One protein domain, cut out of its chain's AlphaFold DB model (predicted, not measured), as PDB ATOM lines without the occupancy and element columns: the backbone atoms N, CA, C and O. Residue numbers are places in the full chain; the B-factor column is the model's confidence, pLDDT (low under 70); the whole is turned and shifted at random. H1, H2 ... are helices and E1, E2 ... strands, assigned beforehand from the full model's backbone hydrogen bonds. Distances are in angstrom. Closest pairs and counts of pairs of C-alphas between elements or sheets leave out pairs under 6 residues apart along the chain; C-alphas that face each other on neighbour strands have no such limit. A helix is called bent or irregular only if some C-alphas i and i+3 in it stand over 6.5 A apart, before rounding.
ATOM      1  N   GLU A   6     -26.095 -44.004   8.576       97.19
ATOM      2  CA  GLU A   6     -24.791 -43.443   8.933       97.19
ATOM      3  C   GLU A   6     -24.047 -42.993   7.673       97.19
ATOM      4  O   GLU A   6     -24.052 -43.688   6.656       97.19
ATOM      5  N   ILE A   7     -23.331 -41.873   7.754       98.12
ATOM      6  CA  ILE A   7     -22.308 -41.507   6.773       98.12
ATOM      7  C   ILE A   7     -20.955 -41.580   7.467       98.12
ATOM      8  O   ILE A   7     -20.712 -40.902   8.470       98.12
ATOM      9  N   LYS A   8     -20.067 -42.410   6.922       98.44
ATOM     10  CA  LYS A   8     -18.730 -42.642   7.465       98.44
ATOM     11  C   LYS A   8     -17.653 -42.095   6.547       98.44
ATOM     12  O   LYS A   8     -17.741 -42.229   5.327       98.44
ATOM     13  N   GLN A   9     -16.589 -41.574   7.143       98.62
ATOM     14  CA  GLN A   9     -15.364 -41.192   6.452       98.62
ATOM     15  C   GLN A   9     -14.159 -41.685   7.250       98.62
ATOM     16  O   GLN A   9     -14.151 -41.613   8.476       98.62
ATOM     17  N   LYS A  10     -13.145 -42.229   6.562       97.44
ATOM     18  CA  LYS A  10     -11.923 -42.765   7.203       97.44
ATOM     19  C   LYS A  10     -12.244 -43.753   8.352       97.44
ATOM     20  O   LYS A  10     -11.601 -43.748   9.393       97.44
ATOM     21  N   GLY A  11     -13.289 -44.570   8.175       95.44
ATOM     22  CA  GLY A  11     -13.746 -45.562   9.159       95.44
ATOM     23  C   GLY A  11     -14.549 -45.012  10.348       95.44
ATOM     24  O   GLY A  11     -15.049 -45.804  11.140       95.44
ATOM     25  N   LYS A  12     -14.722 -43.690  10.467       97.50
ATOM     26  CA  LYS A  12     -15.475 -43.045  11.554       97.50
ATOM     27  C   LYS A  12     -16.854 -42.611  11.079       97.50
ATOM     28  O   LYS A  12     -16.981 -42.097   9.970       97.50
ATOM     29  N   THR A  13     -17.870 -42.787  11.916       97.31
ATOM     30  CA  THR A  13     -19.199 -42.204  11.687       97.31
ATOM     31  C   THR A  13     -19.127 -40.700  11.924       97.31
ATOM     32  O   THR A  13     -18.769 -40.276  13.018       97.31
ATOM     33  N   ILE A  14     -19.427 -39.911  10.889       97.88
ATOM     34  CA  ILE A  14     -19.447 -38.441  10.953       97.88
ATOM     35  C   ILE A  14     -20.875 -37.950  11.199       97.88
ATOM     36  O   ILE A  14     -21.101 -37.087  12.040       97.88
ATOM     37  N   LEU A  15     -21.852 -38.547  10.510       96.44
ATOM     38  CA  LEU A  15     -23.275 -38.286  10.716       96.44
ATOM     39  C   LEU A  15     -24.040 -39.591  10.915       96.44
ATOM     40  O   LEU A  15     -23.726 -40.602  10.287       96.44
ATOM     41  N   GLN A  16     -25.071 -39.540  11.754       95.44
ATOM     42  CA  GLN A  16     -26.001 -40.640  11.991       95.44
ATOM     43  C   GLN A  16     -27.424 -40.115  12.182       95.44
ATOM     44  O   GLN A  16     -27.613 -38.987  12.636       95.44
ATOM     45  N   GLY A  17     -28.427 -40.931  11.867       91.62
ATOM     46  CA  GLY A  17     -29.825 -40.537  12.021       91.62
ATOM     47  C   GLY A  17     -30.822 -41.662  11.776       91.62
ATOM     48  O   GLY A  17     -30.460 -42.802  11.474       91.62
ATOM     49  N   ASN A  18     -32.101 -41.325  11.960       86.81
ATOM     50  CA  ASN A  18     -33.191 -42.303  12.060       86.81
ATOM     51  C   ASN A  18     -34.323 -42.070  11.040       86.81
ATOM     52  O   ASN A  18     -35.203 -42.919  10.926       86.81
ATOM     53  N   GLU A  19     -34.308 -40.943  10.318       79.19
ATOM     54  CA  GLU A  19     -35.473 -40.413   9.583       79.19
ATOM     55  C   GLU A  19     -35.307 -40.375   8.052       79.19
ATOM     56  O   GLU A  19     -36.078 -39.721   7.360       79.19
ATOM     57  N   GLY A  20     -34.315 -41.067   7.479       79.69
ATOM     58  CA  GLY A  20     -34.184 -41.172   6.015       79.69
ATOM     59  C   GLY A  20     -33.527 -39.972   5.321       79.69
ATOM     60  O   GLY A  20     -33.317 -39.995   4.108       79.69
ATOM     61  N   SER A  21     -33.201 -38.910   6.059       88.12
ATOM     62  CA  SER A  21     -32.657 -37.664   5.504       88.12
ATOM     63  C   SER A  21     -31.166 -37.736   5.160       88.12
ATOM     64  O   SER A  21     -30.678 -36.915   4.377       88.12
ATOM     65  N   LEU A  22     -30.422 -38.729   5.672       95.50
ATOM     66  CA  LEU A  22     -28.978 -38.812   5.427       95.50
ATOM     67  C   LEU A  22     -28.645 -39.131   3.976       95.50
ATOM     68  O   LEU A  22     -27.602 -38.689   3.503       95.50
ATOM     69  N   LYS A  23     -29.522 -39.821   3.240       95.12
ATOM     70  CA  LYS A  23     -29.292 -40.054   1.808       95.12
ATOM     71  C   LYS A  23     -29.272 -38.741   1.015       95.12
ATOM     72  O   LYS A  23     -28.435 -38.571   0.134       95.12
ATOM     73  N   VAL A  24     -30.124 -37.779   1.367       95.62
ATOM     74  CA  VAL A  24     -30.134 -36.453   0.726       95.62
ATOM     75  C   VAL A  24     -28.840 -35.699   1.030       95.62
ATOM     76  O   VAL A  24     -28.211 -35.160   0.122       95.62
ATOM     77  N   ILE A  25     -28.400 -35.716   2.292       96.69
ATOM     78  CA  ILE A  25     -27.125 -35.108   2.706       96.69
ATOM     79  C   ILE A  25     -25.953 -35.769   1.975       96.69
ATOM     80  O   ILE A  25     -25.085 -35.073   1.456       96.69
ATOM     81  N   PHE A  26     -25.946 -37.098   1.880       97.94
ATOM     82  CA  PHE A  26     -24.924 -37.846   1.156       97.94
ATOM     83  C   PHE A  26     -24.827 -37.397  -0.305       97.94
ATOM     84  O   PHE A  26     -23.741 -37.049  -0.762       97.94
ATOM     85  N   ASN A  27     -25.961 -37.316  -1.002       97.75
ATOM     86  CA  ASN A  27     -26.014 -36.868  -2.393       97.75
ATOM     87  C   ASN A  27     -25.554 -35.409  -2.552       97.75
ATOM     88  O   ASN A  27     -24.904 -35.068  -3.543       97.75
ATOM     89  N   ASN A  28     -25.824 -34.545  -1.568       97.50
ATOM     90  CA  ASN A  28     -25.281 -33.186  -1.549       97.50
ATOM     91  C   ASN A  28     -23.755 -33.193  -1.383       97.50
ATOM     92  O   ASN A  28     -23.077 -32.473  -2.105       97.50
ATOM     93  N   LEU A  29     -23.207 -34.018  -0.480       98.12
ATOM     94  CA  LEU A  29     -21.765 -34.116  -0.199       98.12
ATOM     95  C   LEU A  29     -20.948 -34.584  -1.411       98.12
ATOM     96  O   LEU A  29     -19.818 -34.131  -1.603       98.12
ATOM     97  N   ILE A  30     -21.513 -35.453  -2.250       97.94
ATOM     98  CA  ILE A  30     -20.848 -35.955  -3.468       97.94
ATOM     99  C   ILE A  30     -21.163 -35.121  -4.716       97.94
ATOM    100  O   ILE A  30     -20.644 -35.398  -5.798       97.94
ATOM    101  N   GLY A  31     -21.983 -34.078  -4.561       97.06
ATOM    102  CA  GLY A  31     -22.304 -33.134  -5.623       97.06
ATOM    103  C   GLY A  31     -23.280 -33.666  -6.676       97.06
ATOM    104  O   GLY A  31     -23.221 -33.246  -7.834       97.06
ATOM    105  N   GLU A  32     -24.156 -34.602  -6.305       96.50
ATOM    106  CA  GLU A  32     -25.231 -35.088  -7.180       96.50
ATOM    107  C   GLU A  32     -26.381 -34.083  -7.261       96.50
ATOM    108  O   GLU A  32     -26.762 -33.669  -8.356       96.50
ATOM    109  N   ASN A  33     -26.893 -33.662  -6.102       97.00
ATOM    110  CA  ASN A  33     -28.057 -32.776  -6.003       97.00
ATOM    111  C   ASN A  33     -27.704 -31.293  -6.197       97.00
ATOM    112  O   ASN A  33     -28.489 -30.536  -6.760       97.00
ATOM    113  N   ILE A  34     -26.540 -30.871  -5.699       95.50
ATOM    114  CA  ILE A  34     -26.058 -29.486  -5.768       95.50
ATOM    115  C   ILE A  34     -24.686 -29.461  -6.438       95.50
ATOM    116  O   ILE A  34     -23.873 -30.362  -6.233       95.50
ATOM    117  N   LYS A  35     -24.433 -28.444  -7.269       95.25
ATOM    118  CA  LYS A  35     -23.227 -28.339  -8.110       95.25
ATOM    119  C   LYS A  35     -22.693 -26.910  -8.150       95.25
ATOM    120  O   LYS A  35     -23.380 -25.971  -7.745       95.25
ATOM    121  N   GLY A  36     -21.469 -26.752  -8.647       95.00
ATOM    122  CA  GLY A  36     -20.843 -25.448  -8.866       95.00
ATOM    123  C   GLY A  36     -20.684 -24.653  -7.570       95.00
ATOM    124  O   GLY A  36     -20.302 -25.211  -6.540       95.00
ATOM    125  N   VAL A  37     -20.996 -23.355  -7.613       96.31
ATOM    126  CA  VAL A  37     -20.820 -22.432  -6.476       96.31
ATOM    127  C   VAL A  37     -21.578 -22.907  -5.236       96.31
ATOM    128  O   VAL A  37     -20.990 -22.974  -4.163       96.31
ATOM    129  N   VAL A  38     -22.832 -23.346  -5.386       96.69
ATOM    130  CA  VAL A  38     -23.654 -23.822  -4.258       96.69
ATOM    131  C   VAL A  38     -23.020 -25.038  -3.582       96.69
ATOM    132  O   VAL A  38     -22.999 -25.136  -2.358       96.69
ATOM    133  N   TYR A  39     -22.457 -25.960  -4.365       97.75
ATOM    134  CA  TYR A  39     -21.737 -27.106  -3.812       97.75
ATOM    135  C   TYR A  39     -20.463 -26.679  -3.077       97.75
ATOM    136  O   TYR A  39     -20.201 -27.148  -1.971       97.75
ATOM    137  N   GLN A  40     -19.688 -25.760  -3.656       96.19
ATOM    138  CA  GLN A  40     -18.470 -25.248  -3.026       96.19
ATOM    139  C   GLN A  40     -18.771 -24.528  -1.702       96.19
ATOM    140  O   GLN A  40     -18.079 -24.758  -0.709       96.19
ATOM    141  N   GLU A  41     -19.826 -23.716  -1.662       97.06
ATOM    142  CA  GLU A  41     -20.300 -23.056  -0.443       97.06
ATOM    143  C   GLU A  41     -20.806 -24.061   0.588       97.06
ATOM    144  O   GLU A  41     -20.471 -23.947   1.766       97.06
ATOM    145  N   TYR A  42     -21.548 -25.084   0.159       97.62
ATOM    146  CA  TYR A  42     -22.011 -26.149   1.044       97.62
ATOM    147  C   TYR A  42     -20.846 -26.898   1.698       97.62
ATOM    148  O   TYR A  42     -20.853 -27.117   2.912       97.62
ATOM    149  N   LEU A  43     -19.812 -27.249   0.926       97.75
ATOM    150  CA  LEU A  43     -18.626 -27.894   1.484       97.75
ATOM    151  C   LEU A  43     -17.925 -26.995   2.508       97.75
ATOM    152  O   LEU A  43     -17.664 -27.430   3.630       97.75
ATOM    153  N   LYS A  44     -17.667 -25.739   2.127       96.69
ATOM    154  CA  LYS A  44     -16.929 -24.769   2.943       96.69
ATOM    155  C   LYS A  44     -17.659 -24.414   4.238       96.69
ATOM    156  O   LYS A  44     -17.032 -24.353   5.290       96.69
ATOM    157  N   ASN A  45     -18.960 -24.154   4.154       96.31
ATOM    158  CA  ASN A  45     -19.720 -23.579   5.262       96.31
ATOM    159  C   ASN A  45     -20.396 -24.648   6.131       96.31
ATOM    160  O   ASN A  45     -20.697 -24.373   7.290       96.31
ATOM    161  N   ILE A  46     -20.637 -25.851   5.596       95.69
ATOM    162  CA  ILE A  46     -21.394 -26.903   6.286       95.69
ATOM    163  C   ILE A  46     -20.564 -28.180   6.428       95.69
ATOM    164  O   ILE A  46     -20.256 -28.576   7.550       95.69
ATOM    165  N   ALA A  47     -20.184 -28.828   5.321       97.00
ATOM    166  CA  ALA A  47     -19.616 -30.181   5.371       97.00
ATOM    167  C   ALA A  47     -18.337 -30.260   6.219       97.00
ATOM    168  O   ALA A  47     -18.212 -31.139   7.075       97.00
ATOM    169  N   PHE A  48     -17.407 -29.325   6.013       97.25
ATOM    170  CA  PHE A  48     -16.127 -29.326   6.720       97.25
ATOM    171  C   PHE A  48     -16.264 -28.959   8.199       97.25
ATOM    172  O   PHE A  48     -15.585 -29.544   9.038       97.25
ATOM    173  N   ASN A  49     -17.216 -28.091   8.546       96.69
ATOM    174  CA  ASN A  49     -17.507 -27.745   9.942       96.69
ATOM    175  C   ASN A  49     -18.096 -28.925  10.730       96.69
ATOM    176  O   ASN A  49     -17.904 -29.026  11.938       96.69
ATOM    177  N   VAL A  50     -18.787 -29.837  10.044       95.06
ATOM    178  CA  VAL A  50     -19.350 -31.066  10.629       95.06
ATOM    179  C   VAL A  50     -18.293 -32.174  10.778       95.06
ATOM    180  O   VAL A  50     -18.521 -33.158  11.477       95.06
ATOM    181  N   GLY A  51     -17.111 -32.017  10.173       97.31
ATOM    182  CA  GLY A  51     -15.998 -32.967  10.286       97.31
ATOM    183  C   GLY A  51     -15.799 -33.871   9.070       97.31
ATOM    184  O   GLY A  51     -15.030 -34.831   9.147       97.31
ATOM    185  N   PHE A  52     -16.462 -33.576   7.948       98.38
ATOM    186  CA  PHE A  52     -16.068 -34.148   6.665       98.38
ATOM    187  C   PHE A  52     -14.808 -33.477   6.123       98.38
ATOM    188  O   PHE A  52     -14.442 -32.366   6.488       98.38
ATOM    189  N   ASP A  53     -14.177 -34.164   5.189       97.88
ATOM    190  CA  ASP A  53     -13.025 -33.720   4.420       97.88
ATOM    191  C   ASP A  53     -13.184 -34.233   2.982       97.88
ATOM    192  O   ASP A  53     -14.077 -35.034   2.676       97.88
ATOM    193  N   TYR A  54     -12.310 -33.811   2.079       98.06
ATOM    194  CA  TYR A  54     -12.222 -34.436   0.770       98.06
ATOM    195  C   TYR A  54     -11.924 -35.940   0.876       98.06
ATOM    196  O   TYR A  54     -11.280 -36.434   1.806       98.06
ATOM    197  N   GLY A  55     -12.389 -36.682  -0.128       98.25
ATOM    198  CA  GLY A  55     -12.135 -38.109  -0.283       98.25
ATOM    199  C   GLY A  55     -13.364 -38.990  -0.084       98.25
ATOM    200  O   GLY A  55     -14.512 -38.547  -0.130       98.25
ATOM    201  N   LYS A  56     -13.101 -40.289   0.084       98.62
ATOM    202  CA  LYS A  56     -14.123 -41.337   0.117       98.62
ATOM    203  C   LYS A  56     -15.020 -41.217   1.350       98.62
ATOM    204  O   LYS A  56     -14.522 -41.172   2.474       98.62
ATOM    205  N   ILE A  57     -16.326 -41.289   1.128       98.75
ATOM    206  CA  ILE A  57     -17.352 -41.447   2.158       98.75
ATOM    207  C   ILE A  57     -18.214 -42.675   1.865       98.75
ATOM    208  O   ILE A  57     -18.276 -43.159   0.735       98.75
ATOM    209  N   MET A  58     -18.847 -43.213   2.899       98.62
ATOM    210  CA  MET A  58     -19.637 -44.439   2.831       98.62
ATOM    211  C   MET A  58     -20.986 -44.210   3.498       98.62
ATOM    212  O   MET A  58     -21.025 -43.807   4.660       98.62
ATOM    213  N   PHE A  59     -22.068 -44.479   2.779       98.12
ATOM    214  CA  PHE A  59     -23.425 -44.428   3.306       98.12
ATOM    215  C   PHE A  59     -23.868 -45.820   3.741       98.12
ATOM    216  O   PHE A  59     -23.844 -46.767   2.952       98.12
ATOM    217  N   PHE A  60     -24.280 -45.938   4.997       96.81
ATOM    218  CA  PHE A  60     -24.818 -47.157   5.573       96.81
ATOM    219  C   PHE A  60     -26.288 -46.974   5.926       96.81
ATOM    220  O   PHE A  60     -26.682 -45.913   6.411       96.81
ATOM    221  N   LYS A  61     -27.069 -48.043   5.758       95.12
ATOM    222  CA  LYS A  61     -28.440 -48.158   6.247       95.12
ATOM    223  C   LYS A  61     -28.642 -49.499   6.937       95.12
ATOM    224  O   LYS A  61     -28.237 -50.529   6.407       95.12
ATOM    225  N   ASP A  62     -29.206 -49.484   8.139       93.25
ATOM    226  CA  ASP A  62     -29.392 -50.646   9.012       93.25
ATOM    227  C   ASP A  62     -28.104 -51.486   9.129       93.25
ATOM    228  O   ASP A  62     -28.104 -52.709   8.988       93.25
ATOM    229  N   LYS A  63     -26.973 -50.793   9.353       92.44
ATOM    230  CA  LYS A  63     -25.598 -51.335   9.433       92.44
ATOM    231  C   LYS A  63     -25.061 -51.983   8.147       92.44
ATOM    232  O   LYS A  63     -23.960 -52.532   8.163       92.44
ATOM    233  N   LYS A  64     -25.778 -51.898   7.027       95.56
ATOM    234  CA  LYS A  64     -25.328 -52.382   5.715       95.56
ATOM    235  C   LYS A  64     -24.766 -51.232   4.896       95.56
ATOM    236  O   LYS A  64     -25.370 -50.165   4.854       95.56
ATOM    237  N   LEU A  65     -23.625 -51.448   4.245       97.00
ATOM    238  CA  LEU A  65     -23.085 -50.492   3.279       97.00
ATOM    239  C   LEU A  65     -24.023 -50.441   2.072       97.00
ATOM    240  O   LEU A  65     -24.257 -51.465   1.437       97.00
ATOM    241  N   ILE A  66     -24.549 -49.258   1.777       97.44
ATOM    242  CA  ILE A  66     -25.443 -49.025   0.643       97.44
ATOM    243  C   ILE A  66     -24.672 -48.402  -0.512       97.44
ATOM    244  O   ILE A  66     -24.844 -48.814  -1.654       97.44
ATOM    245  N   GLU A  67     -23.809 -47.424  -0.222       98.12
ATOM    246  CA  GLU A  67     -23.158 -46.646  -1.272       98.12
ATOM    247  C   GLU A  67     -21.799 -46.093  -0.856       98.12
ATOM    248  O   GLU A  67     -21.546 -45.799   0.316       98.12
ATOM    249  N   ILE A  68     -20.919 -45.932  -1.843       98.62
ATOM    250  CA  ILE A  68     -19.623 -45.277  -1.701       98.62
ATOM    251  C   ILE A  68     -19.615 -44.047  -2.600       98.62
ATOM    252  O   ILE A  68     -19.922 -44.137  -3.783       98.62
ATOM    253  N   GLY A  69     -19.195 -42.922  -2.036       98.25
ATOM    254  CA  GLY A  69     -19.121 -41.644  -2.723       98.25
ATOM    255  C   GLY A  69     -17.788 -40.946  -2.489       98.25
ATOM    256  O   GLY A  69     -17.001 -41.360  -1.634       98.25
ATOM    257  N   ILE A  70     -17.517 -39.886  -3.248       98.50
ATOM    258  CA  ILE A  70     -16.291 -39.090  -3.117       98.50
ATOM    259  C   ILE A  70     -16.669 -37.618  -2.998       98.50
ATOM    260  O   ILE A  70     -17.246 -37.049  -3.923       98.50
ATOM    261  N   ILE A  71     -16.280 -36.994  -1.887       98.31
ATOM    262  CA  ILE A  71     -16.270 -35.535  -1.764       98.31
ATOM    263  C   ILE A  71     -15.040 -35.040  -2.523       98.31
ATOM    264  O   ILE A  71     -13.910 -35.395  -2.180       98.31
ATOM    265  N   LYS A  72     -15.236 -34.243  -3.572       96.75
ATOM    266  CA  LYS A  72     -14.145 -33.726  -4.411       96.75
ATOM    267  C   LYS A  72     -14.418 -32.292  -4.810       96.75
ATOM    268  O   LYS A  72     -15.566 -31.909  -4.989       96.75
TER     269      LYS A  72
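AT A GLANCE: This is residues 6 to 72 of the 75 residues of an uncharacterized protein of Tenacibaculum jejuense (UniProt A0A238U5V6). A strongly twisted sheet of four strands has H1 packed over one face, along the strands, with no named helix on the other face; H2 lies beyond one end of H1, off the sheet. H2 and the turn of the E3 and E4 hairpin make the two ends of the long axis. The 67 printed residues hold E1, E2, H1, H2, E3, E4 in that order; the sheet runs E2, E1, E3, E4, antiparallel throughout, and the class is mixed, helices and strands. The whole is compact, with a radius of gyration of the C-alphas of 11.1 A, and elongated, spanning 33 by 21 by 17 A.

IN THESE COORDINATES: E1, residues 6 to 9, begins at C-alpha 6 (-24.791, -43.443, 8.933) and is 10.0 A long. E2, residues 12 to 17, measures 14.6 A; H1, residues 22 to 29, 10.3 A. H2, residues 36 to 47, measures 15.1 A and is only just irregular: C-alphas 44 and 47 are 6.51 A apart. E3, residues 55 to 61, measures 20.2 A; E4, residues 64 to 71, 20.5 A, ending at C-alpha 71 (-16.270, -35.535, -1.764).

HOW THE PARTS SIT: The hairpin E1 and E2 has N 7 and O 15 within hydrogen-bond range at 2.9 A, E1 and E3 have N 8 and O 58 at 2.8 A, and the hairpin E3 and E4 has N 57 and O 69 at 2.8 A. E2, H1 H2, E3 is a split strand-helix-strand unit, two strands running the same way with E1 between them; its crossover is right-handed. H1 is on the sheet at a height of 7.8 A, over E3 and only just over E1, with 3 C-alphas; its closest C-alphas to E4 are Leu 29 and Ile 71, 5.9 A. H2 touches H1 at a steep tilt of 58 degrees, opposite ways, closest at the C-alphas of Leu 29 and Ala 47, 7.2 A. H2 and E4 are apart. In H1 and H2 every O i to N i+4 pair is within hydrogen-bond range.

THE WHOLE: The C-alphas farthest apart, Val 37 and Lys 63, are 33.3 A from each other. The printed part has no cut and no long link; mean pLDDT of the printed part is 96.1, and no printed residue is under 70.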